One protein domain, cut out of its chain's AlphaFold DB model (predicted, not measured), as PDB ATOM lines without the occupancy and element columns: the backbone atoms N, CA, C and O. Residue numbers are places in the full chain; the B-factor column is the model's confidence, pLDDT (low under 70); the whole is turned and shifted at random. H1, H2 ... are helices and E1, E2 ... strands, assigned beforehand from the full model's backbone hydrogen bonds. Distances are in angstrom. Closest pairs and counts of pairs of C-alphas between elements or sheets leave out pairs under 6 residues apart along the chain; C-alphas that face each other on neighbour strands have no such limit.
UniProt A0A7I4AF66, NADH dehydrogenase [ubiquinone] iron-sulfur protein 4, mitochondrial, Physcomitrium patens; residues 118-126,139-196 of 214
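This is residues 118 to 126 and 139 to 196 of the 214 residues of the protein "NADH dehydrogenase [ubiquinone] iron-sulfur protein 4, mitochondrial" of Physcomitrium patens (UniProt A0A7I4AF66). A small twisted four-stranded sheet has H2 packed along one face, while a long loop arm between E2 and H1 reaches far out and makes the longest axis. Sixty-seven residues are printed, with named elements E1 E2 H1 E3 H2 E4; the sheet, E3 E2 E1 E4, is mixed, as is the class. The whole is loose, radius of gyration of the C-alphas 14.3 A, spanning 45 by 30 by 17 A.

E1, residues 118 to 121, is parallel to E4, residues 191 to 195, with N 118 and O 191 at 2.8 A. E2, residues 141 to 145, is antiparallel to E1, with N 119 and O 144 at 2.9 A, and to E3, residues 173 to 175, with N 141 and O 175 at 2.7 A. H2, residues 178 to 188, runs along the strands at a height of 7.8 A over the sheet, giving two layers, helix and sheet; its closest C-alphas to E4 are those of Ala 185 and Tyr 192, 6.7 A. E3, H2 and E4 form a split strand-helix-strand unit, E2 and E1 between its strands, with a right-handed crossover. H1, residues 166 to 171, only grazes the sheet; C-alphas 144 and 169, its closest to E2, are 5.5 A apart. In both helices every O i to N i+4 pair is within hydrogen-bond range.

H2 measures 15.9 A, E2 13.7 A and E4 13.4 A. E1 begins at C-alpha 118 (-22.218, -37.943, -33.300); E4 ends at C-alpha 195 (-29.332, -31.996, -38.494).

Residues 127 to 138 are cut out; C-alphas 126 and 139 are 8.9 A apart. The link from E2 to H1 is long, 20 residues. Residues 124 to 126 and 165 to 172 have pLDDT under 70.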
ATOM      1  N   VAL A 118     -21.058 -38.254 -34.110       89.19
ATOM      2  CA  VAL A 118     -22.218 -37.943 -33.300       89.19
ATOM      3  C   VAL A 118     -23.150 -37.071 -34.125       89.19
ATOM      4  O   VAL A 118     -22.705 -36.195 -34.874       89.19
ATOM      5  N   ILE A 119     -24.448 -37.314 -34.012       90.31
ATOM      6  CA  ILE A 119     -25.464 -36.569 -34.747       90.31
ATOM      7  C   ILE A 119     -26.257 -35.740 -33.743       90.31
ATOM      8  O   ILE A 119     -26.834 -36.260 -32.794       90.31
ATOM      9  N   ILE A 120     -26.251 -34.426 -33.947       91.75
ATOM     10  CA  ILE A 120     -26.983 -33.467 -33.125       91.75
ATOM     11  C   ILE A 120     -28.275 -33.128 -33.859       91.75
ATOM     12  O   ILE A 120     -28.246 -32.487 -34.915       91.75
ATOM     13  N   TYR A 121     -29.404 -33.527 -33.289       90.19
ATOM     14  CA  TYR A 121     -30.724 -33.244 -33.826       90.19
ATOM     15  C   TYR A 121     -31.307 -31.985 -33.195       90.19
ATOM     16  O   TYR A 121     -31.301 -31.808 -31.971       90.19
ATOM     17  N   SER A 122     -31.856 -31.117 -34.042       87.88
ATOM     18  CA  SER A 122     -32.695 -30.025 -33.568       87.88
ATOM     19  C   SER A 122     -33.951 -30.563 -32.885       87.88
ATOM     20  O   SER A 122     -34.470 -31.596 -33.317       87.88
ATOM     21  N   PRO A 123     -34.501 -29.837 -31.900       84.38
ATOM     22  CA  PRO A 123     -35.764 -30.189 -31.280       84.38
ATOM     23  C   PRO A 123     -36.858 -30.370 -32.335       84.38
ATOM     24  O   PRO A 123     -37.284 -29.412 -32.982       84.38
ATOM     25  N   SER A 124     -37.314 -31.608 -32.521       69.50
ATOM     26  CA  SER A 124     -38.454 -31.869 -33.391       69.50
ATOM     27  C   SER A 124     -39.730 -31.462 -32.667       69.50
ATOM     28  O   SER A 124     -40.012 -31.918 -31.556       69.50
ATOM     29  N   SER A 125     -40.525 -30.610 -33.305       62.84
ATOM     30  CA  SER A 125     -41.883 -30.306 -32.858       62.84
ATOM     31  C   SER A 125     -42.808 -31.461 -33.263       62.84
ATOM     32  O   SER A 125     -43.598 -31.311 -34.188       62.84
ATOM     33  N   GLY A 126     -42.687 -32.643 -32.648       51.16
ATOM     34  CA  GLY A 126     -43.591 -33.746 -32.990       51.16
ATOM     35  C   GLY A 126     -43.313 -35.118 -32.375       51.16
ATOM     36  O   GLY A 126     -42.432 -35.842 -32.820       51.16
ATOM     37  N   ALA A 139     -39.178 -28.322 -26.300       71.44
ATOM     38  CA  ALA A 139     -38.543 -29.226 -27.239       71.44
ATOM     39  C   ALA A 139     -37.016 -29.138 -27.047       71.44
ATOM     40  O   ALA A 139     -36.441 -28.056 -27.164       71.44
ATOM     41  N   GLN A 140     -36.380 -30.264 -26.717       83.81
ATOM     42  CA  GLN A 140     -34.953 -30.343 -26.394       83.81
ATOM     43  C   GLN A 140     -34.143 -30.836 -27.599       83.81
ATOM     44  O   GLN A 140     -34.598 -31.679 -28.374       83.81
ATOM     45  N   TRP A 141     -32.941 -30.287 -27.757       88.06
ATOM     46  CA  TRP A 141     -31.903 -30.791 -28.651       88.06
ATOM     47  C   TRP A 141     -31.465 -32.171 -28.182       88.06
ATOM     48  O   TRP A 141     -31.320 -32.397 -26.981       88.06
ATOM     49  N   ARG A 142     -31.231 -33.085 -29.118       87.31
ATOM     50  CA  ARG A 142     -30.794 -34.446 -28.805       87.31
ATOM     51  C   ARG A 142     -29.460 -34.742 -29.468       87.31
ATOM     52  O   ARG A 142     -29.217 -34.296 -30.589       87.31
ATOM     53  N   ILE A 143     -28.619 -35.490 -28.768       89.31
ATOM     54  CA  ILE A 143     -27.379 -36.040 -29.300       89.31
ATOM     55  C   ILE A 143     -27.483 -37.563 -29.347       89.31
ATOM     56  O   ILE A 143     -27.634 -38.182 -28.294       89.31
ATOM     57  N   ASP A 144     -27.309 -38.116 -30.545       87.19
ATOM     58  CA  ASP A 144     -27.323 -39.557 -30.809       87.19
ATOM     59  C   ASP A 144     -25.974 -40.010 -31.383       87.19
ATOM     60  O   ASP A 144     -25.261 -39.244 -32.055       87.19
ATOM     61  N   TYR A 145     -25.615 -41.264 -31.127       85.25
ATOM     62  CA  TYR A 145     -24.389 -41.863 -31.652       85.25
ATOM     63  C   TYR A 145     -24.638 -42.470 -33.036       85.25
ATOM     64  O   TYR A 145     -25.702 -43.021 -33.319       85.25
ATOM     65  N   GLU A 146     -23.642 -42.408 -33.924       82.19
ATOM     66  CA  GLU A 146     -23.718 -43.155 -35.182       82.19
ATOM     67  C   GLU A 146     -23.731 -44.660 -34.868       82.19
ATOM     68  O   GLU A 146     -22.735 -45.224 -34.414       82.19
ATOM     69  N   THR A 147     -24.890 -45.294 -35.059       73.06
ATOM     70  CA  THR A 147     -25.096 -46.701 -34.713       73.06
ATOM     71  C   THR A 147     -24.356 -47.607 -35.695       73.06
ATOM     72  O   THR A 147     -24.557 -47.531 -36.908       73.06
ATOM     73  N   GLU A 148     -23.526 -48.505 -35.166       70.56
ATOM     74  CA  GLU A 148     -22.936 -49.604 -35.933       70.56
ATOM     75  C   GLU A 148     -23.981 -50.694 -36.226       70.56
ATOM     76  O   GLU A 148     -25.005 -50.822 -35.553       70.56
ATOM     77  N   THR A 149     -23.734 -51.499 -37.261       74.62
ATOM     78  CA  THR A 149     -24.674 -52.530 -37.711       74.62
ATOM     79  C   THR A 149     -24.924 -53.557 -36.604       74.62
ATOM     80  O   THR A 149     -24.007 -54.240 -36.151       74.62
ATOM     81  N   LYS A 150     -26.188 -53.684 -36.183       81.19
ATOM     82  CA  LYS A 150     -26.643 -54.763 -35.299       81.19
ATOM     83  C   LYS A 150     -26.563 -56.080 -36.065       81.19
ATOM     84  O   LYS A 150     -26.950 -56.131 -37.234       81.19
ATOM     85  N   TRP A 151     -26.076 -57.136 -35.426       81.38
ATOM     86  CA  TRP A 151     -26.040 -58.465 -36.030       81.38
ATOM     87  C   TRP A 151     -27.033 -59.391 -35.344       81.38
ATOM     88  O   TRP A 151     -27.314 -59.282 -34.149       81.38
ATOM     89  N   GLU A 152     -27.560 -60.338 -36.105       83.69
ATOM     90  CA  GLU A 152     -28.440 -61.368 -35.573       83.69
ATOM     91  C   GLU A 152     -27.608 -62.575 -35.143       83.69
ATOM     92  O   GLU A 152     -26.766 -63.081 -35.889       83.69
ATOM     93  N   SER A 153     -27.814 -63.035 -33.909       82.19
ATOM     94  CA  SER A 153     -27.152 -64.241 -33.417       82.19
ATOM     95  C   SER A 153     -27.846 -65.490 -33.962       82.19
ATOM     96  O   SER A 153     -29.012 -65.746 -33.646       82.19
ATOM     97  N   SER A 154     -27.112 -66.311 -34.720       81.12
ATOM     98  CA  SER A 154     -27.640 -67.492 -35.426       81.12
ATOM     99  C   SER A 154     -28.295 -68.535 -34.515       81.12
ATOM    100  O   SER A 154     -29.124 -69.312 -34.973       81.12
ATOM    101  N   LEU A 155     -27.933 -68.579 -33.228       80.62
ATOM    102  CA  LEU A 155     -28.417 -69.602 -32.295       80.62
ATOM    103  C   LEU A 155     -29.715 -69.207 -31.578       80.62
ATOM    104  O   LEU A 155     -30.422 -70.076 -31.066       80.62
ATOM    105  N   LYS A 156     -30.009 -67.906 -31.470       78.06
ATOM    106  CA  LYS A 156     -31.113 -67.423 -30.627       78.06
ATOM    107  C   LYS A 156     -32.018 -66.373 -31.268       78.06
ATOM    108  O   LYS A 156     -33.037 -66.062 -30.667       78.06
ATOM    109  N   GLY A 157     -31.681 -65.831 -32.440       81.88
ATOM    110  CA  GLY A 157     -32.497 -64.805 -33.102       81.88
ATOM    111  C   GLY A 157     -32.562 -63.470 -32.349       81.88
ATOM    112  O   GLY A 157     -33.363 -62.610 -32.694       81.88
ATOM    113  N   TRP A 158     -31.730 -63.279 -31.319       83.62
ATOM    114  CA  TRP A 158     -31.583 -61.990 -30.649       83.62
ATOM    115  C   TRP A 158     -30.647 -61.094 -31.454       83.62
ATOM    116  O   TRP A 158     -29.592 -61.542 -31.923       83.62
ATOM    117  N   THR A 159     -31.010 -59.818 -31.555       78.81
ATOM    118  CA  THR A 159     -30.130 -58.774 -32.071       78.81
ATOM    119  C   THR A 159     -29.049 -58.506 -31.031       78.81
ATOM    120  O   THR A 159     -29.308 -58.083 -29.907       78.81
ATOM    121  N   SER A 160     -27.815 -58.837 -31.383       76.50
ATOM    122  CA  SER A 160     -26.644 -58.563 -30.562       76.50
ATOM    123  C   SER A 160     -25.936 -57.338 -31.126       76.50
ATOM    124  O   SER A 160     -25.877 -57.145 -32.342       76.50
ATOM    125  N   THR A 161     -25.399 -56.506 -30.240       75.19
ATOM    126  CA  THR A 161     -24.586 -55.357 -30.640       75.19
ATOM    127  C   THR A 161     -23.279 -55.349 -29.863       75.19
ATOM    128  O   THR A 161     -23.248 -55.674 -28.680       75.19
ATOM    129  N   GLY A 162     -22.194 -54.976 -30.535       75.31
ATOM    130  CA  GLY A 162     -20.851 -54.862 -29.966       75.31
ATOM    131  C   GLY A 162     -20.549 -53.492 -29.400       75.31
ATOM    132  O   GLY A 162     -19.476 -53.297 -28.832       75.31
ATOM    133  N   ASP A 163     -21.470 -52.546 -29.566       76.06
ATOM    134  CA  ASP A 163     -21.304 -51.204 -29.061       76.06
ATOM    135  C   ASP A 163     -22.083 -51.000 -27.760       76.06
ATOM    136  O   ASP A 163     -23.309 -51.031 -27.732       76.06
ATOM    137  N   SER A 164     -21.336 -50.739 -26.687       72.06
ATOM    138  CA  SER A 164     -21.857 -50.406 -25.361       72.06
ATOM    139  C   SER A 164     -22.581 -49.056 -25.300       72.06
ATOM    140  O   SER A 164     -23.211 -48.758 -24.293       72.06
ATOM    141  N   TYR A 165     -22.435 -48.200 -26.316       68.81
ATOM    142  CA  TYR A 165     -23.067 -46.876 -26.343       68.81
ATOM    143  C   TYR A 165     -24.467 -46.869 -26.968       68.81
ATOM    144  O   TYR A 165     -25.153 -45.858 -26.846       68.81
ATOM    145  N   LEU A 166     -24.937 -47.976 -27.558       69.31
ATOM    146  CA  LEU A 166     -26.301 -48.031 -28.100       69.31
ATOM    147  C   LEU A 166     -27.382 -47.914 -27.026       69.31
ATOM    148  O   LEU A 166     -28.401 -47.275 -27.255       69.31
ATOM    149  N   ASP A 167     -27.141 -48.448 -25.831       66.06
ATOM    150  CA  ASP A 167     -28.083 -48.292 -24.715       66.06
ATOM    151  C   ASP A 167     -28.184 -46.815 -24.270       66.06
ATOM    152  O   ASP A 167     -29.207 -46.350 -23.757       66.06
ATOM    153  N   VAL A 168     -27.115 -46.041 -24.494       62.94
ATOM    154  CA  VAL A 168     -27.085 -44.593 -24.236       62.94
ATOM    155  C   VAL A 168     -27.846 -43.824 -25.320       62.94
ATOM    156  O   VAL A 168     -28.442 -42.795 -25.023       62.94
ATOM    157  N   ASP A 169     -27.884 -44.345 -26.547       61.75
ATOM    158  CA  ASP A 169     -28.683 -43.799 -27.649       61.75
ATOM    159  C   ASP A 169     -30.189 -43.864 -27.332       61.75
ATOM    160  O   ASP A 169     -30.917 -42.886 -27.498       61.75
ATOM    161  N   GLU A 170     -30.653 -44.970 -26.740       59.94
ATOM    162  CA  GLU A 170     -32.053 -45.106 -26.305       59.94
ATOM    163  C   GLU A 170     -32.415 -44.159 -25.150       59.94
ATOM    164  O   GLU A 170     -33.553 -43.684 -25.057       59.94
ATOM    165  N   SER A 171     -31.451 -43.846 -24.280       59.41
ATOM    166  CA  SER A 171     -31.634 -42.909 -23.163       59.41
ATOM    167  C   SER A 171     -31.333 -41.443 -23.512       59.41
ATOM    168  O   SER A 171     -31.658 -40.574 -22.703       59.41
ATOM    169  N   GLY A 172     -30.820 -41.172 -24.721       68.38
ATOM    170  CA  GLY A 172     -30.748 -39.887 -25.425       68.38
ATOM    171  C   GLY A 172     -30.303 -38.682 -24.590       68.38
ATOM    172  O   GLY A 172     -31.097 -38.103 -23.841       68.38
ATOM    173  N   LEU A 173     -29.067 -38.214 -24.794       82.31
ATOM    174  CA  LEU A 173     -28.572 -36.972 -24.190       82.31
ATOM    175  C   LEU A 173     -29.395 -35.777 -24.701       82.31
ATOM    176  O   LEU A 173     -29.389 -35.468 -25.893       82.31
ATOM    177  N   GLN A 174     -30.108 -35.113 -23.788       85.81
ATOM    178  CA  GLN A 174     -31.008 -33.997 -24.081       85.81
ATOM    179  C   GLN A 174     -30.426 -32.672 -23.580       85.81
ATOM    180  O   GLN A 174     -29.974 -32.573 -22.439       85.81
ATOM    181  N   PHE A 175     -30.470 -31.648 -24.431       88.06
ATOM    182  CA  PHE A 175     -29.959 -30.303 -24.173       88.06
ATOM    183  C   PHE A 175     -31.011 -29.251 -24.518       88.06
ATOM    184  O   PHE A 175     -31.811 -29.425 -25.433       88.06
ATOM    185  N   ASP A 176     -30.978 -28.108 -23.844       86.69
ATOM    186  CA  ASP A 176     -31.924 -27.023 -24.130       86.69
ATOM    187  C   ASP A 176     -31.470 -26.138 -25.307       86.69
ATOM    188  O   ASP A 176     -32.290 -25.500 -25.966       86.69
ATOM    189  N   SER A 177     -30.167 -26.125 -25.620       89.75
ATOM    190  CA  SER A 177     -29.572 -25.302 -26.681       89.75
ATOM    191  C   SER A 177     -28.649 -26.105 -27.597       89.75
ATOM    192  O   SER A 177     -27.958 -27.031 -27.167       89.75
ATOM    193  N   LYS A 178     -28.573 -25.669 -28.860       90.44
ATOM    194  CA  LYS A 178     -27.624 -26.163 -29.866       90.44
ATOM    195  C   LYS A 178     -26.174 -25.978 -29.427       90.44
ATOM    196  O   LYS A 178     -25.345 -26.855 -29.632       90.44
ATOM    197  N   GLU A 179     -25.865 -24.827 -28.841       92.50
ATOM    198  CA  GLU A 179     -24.501 -24.461 -28.445       92.50
ATOM    199  C   GLU A 179     -24.012 -25.336 -27.287       92.50
ATOM    200  O   GLU A 179     -22.866 -25.783 -27.276       92.50
ATOM    201  N   ALA A 180     -24.912 -25.664 -26.356       90.00
ATOM    202  CA  ALA A 180     -24.632 -26.598 -25.272       90.00
ATOM    203  C   ALA A 180     -24.294 -27.999 -25.813       90.00
ATOM    204  O   ALA A 180     -23.366 -28.642 -25.332       90.00
ATOM    205  N   ALA A 181     -24.992 -28.444 -26.861       89.75
ATOM    206  CA  ALA A 181     -24.712 -29.725 -27.502       89.75
ATOM    207  C   ALA A 181     -23.363 -29.740 -28.250       89.75
ATOM    208  O   ALA A 181     -22.631 -30.729 -28.191       89.75
ATOM    209  N   ILE A 182     -23.007 -28.644 -28.929       91.62
ATOM    210  CA  ILE A 182     -21.729 -28.526 -29.653       91.62
ATOM    211  C   ILE A 182     -20.554 -28.492 -28.676       91.62
ATOM    212  O   ILE A 182     -19.616 -29.271 -28.817       91.62
ATOM    213  N   THR A 183     -20.632 -27.648 -27.647       91.94
ATOM    214  CA  THR A 183     -19.576 -27.546 -26.626       91.94
ATOM    215  C   THR A 183     -19.366 -28.867 -25.891       91.94
ATOM    216  O   THR A 183     -18.230 -29.216 -25.578       91.94
ATOM    217  N   PHE A 184     -20.433 -29.642 -25.668       88.56
ATOM    218  CA  PHE A 184     -20.327 -31.006 -25.159       88.56
ATOM    219  C   PHE A 184     -19.528 -31.888 -26.127       88.56
ATOM    220  O   PHE A 184     -18.505 -32.440 -25.735       88.56
ATOM    221  N   ALA A 185     -19.916 -31.968 -27.404       88.12
ATOM    222  CA  ALA A 185     -19.196 -32.776 -28.393       88.12
ATOM    223  C   ALA A 185     -17.705 -32.390 -28.519       88.12
ATOM    224  O   ALA A 185     -16.849 -33.271 -28.613       88.12
ATOM    225  N   GLU A 186     -17.386 -31.097 -28.448       88.94
ATOM    226  CA  GLU A 186     -16.010 -30.585 -28.472       88.94
ATOM    227  C   GLU A 186     -15.205 -30.989 -27.229       88.94
ATOM    228  O   GLU A 186     -14.046 -31.387 -27.354       88.94
ATOM    229  N   GLN A 187     -15.810 -30.958 -26.035       86.44
ATOM    230  CA  GLN A 187     -15.153 -31.369 -24.787       86.44
ATOM    231  C   GLN A 187     -14.730 -32.843 -24.795       86.44
ATOM    232  O   GLN A 187     -13.696 -33.184 -24.216       86.44
ATOM    233  N   TYR A 188     -15.503 -33.707 -25.457       83.44
ATOM    234  CA  TYR A 188     -15.175 -35.128 -25.615       83.44
ATOM    235  C   TYR A 188     -14.350 -35.429 -26.875       83.44
ATOM    236  O   TYR A 188     -13.893 -36.561 -27.041       83.44
ATOM    237  N   GLY A 189     -14.122 -34.434 -27.738       85.62
ATOM    238  CA  GLY A 189     -13.355 -34.585 -28.976       85.62
ATOM    239  C   GLY A 189     -14.074 -35.395 -30.058       85.62
ATOM    240  O   GLY A 189     -13.421 -36.082 -30.842       85.62
ATOM    241  N   TRP A 190     -15.408 -35.356 -30.105       87.12
ATOM    242  CA  TRP A 190     -16.203 -36.104 -31.082       87.12
ATOM    243  C   TRP A 190     -16.437 -35.322 -32.375       87.12
ATOM    244  O   TRP A 190     -16.618 -34.106 -32.373       87.12
ATOM    245  N   SER A 191     -16.492 -36.038 -33.500       88.94
ATOM    246  CA  SER A 191     -16.887 -35.444 -34.782       88.94
ATOM    247  C   SER A 191     -18.407 -35.316 -34.831       88.94
ATOM    248  O   SER A 191     -19.096 -36.326 -34.741       88.94
ATOM    249  N   TYR A 192     -18.947 -34.109 -34.988       89.94
ATOM    250  CA  TYR A 192     -20.395 -33.893 -34.936       89.94
ATOM    251  C   TYR A 192     -20.994 -33.484 -36.288       89.94
ATOM    252  O   TYR A 192     -20.373 -32.781 -37.086       89.94
ATOM    253  N   LYS A 193     -22.243 -33.891 -36.533       92.38
ATOM    254  CA  LYS A 193     -23.083 -33.417 -37.642       92.38
ATOM    255  C   LYS A 193     -24.376 -32.844 -37.077       92.38
ATOM    256  O   LYS A 193     -25.095 -33.540 -36.371       92.38
ATOM    257  N   VAL A 194     -24.696 -31.595 -37.411       91.81
ATOM    258  CA  VAL A 194     -25.957 -30.968 -36.992       91.81
ATOM    259  C   VAL A 194     -27.026 -31.204 -38.054       91.81
ATOM    260  O   VAL A 194     -26.833 -30.849 -39.217       91.81
ATOM    261  N   VAL A 195     -28.156 -31.775 -37.649       90.12
ATOM    262  CA  VAL A 195     -29.332 -31.996 -38.494       90.12
ATOM    263  C   VAL A 195     -30.467 -31.122 -37.979       90.12
ATOM    264  O   VAL A 195     -30.988 -31.324 -36.882       90.12
ATOM    265  N   GLN A 196     -30.846 -30.135 -38.787       86.19
ATOM    266  CA  GLN A 196     -32.031 -29.331 -38.541       86.19
ATOM    267  C   GLN A 196     -33.228 -30.029 -39.182       86.19
ATOM    268  O   GLN A 196     -33.329 -30.135 -40.403       86.19
TER     269      GLN A 196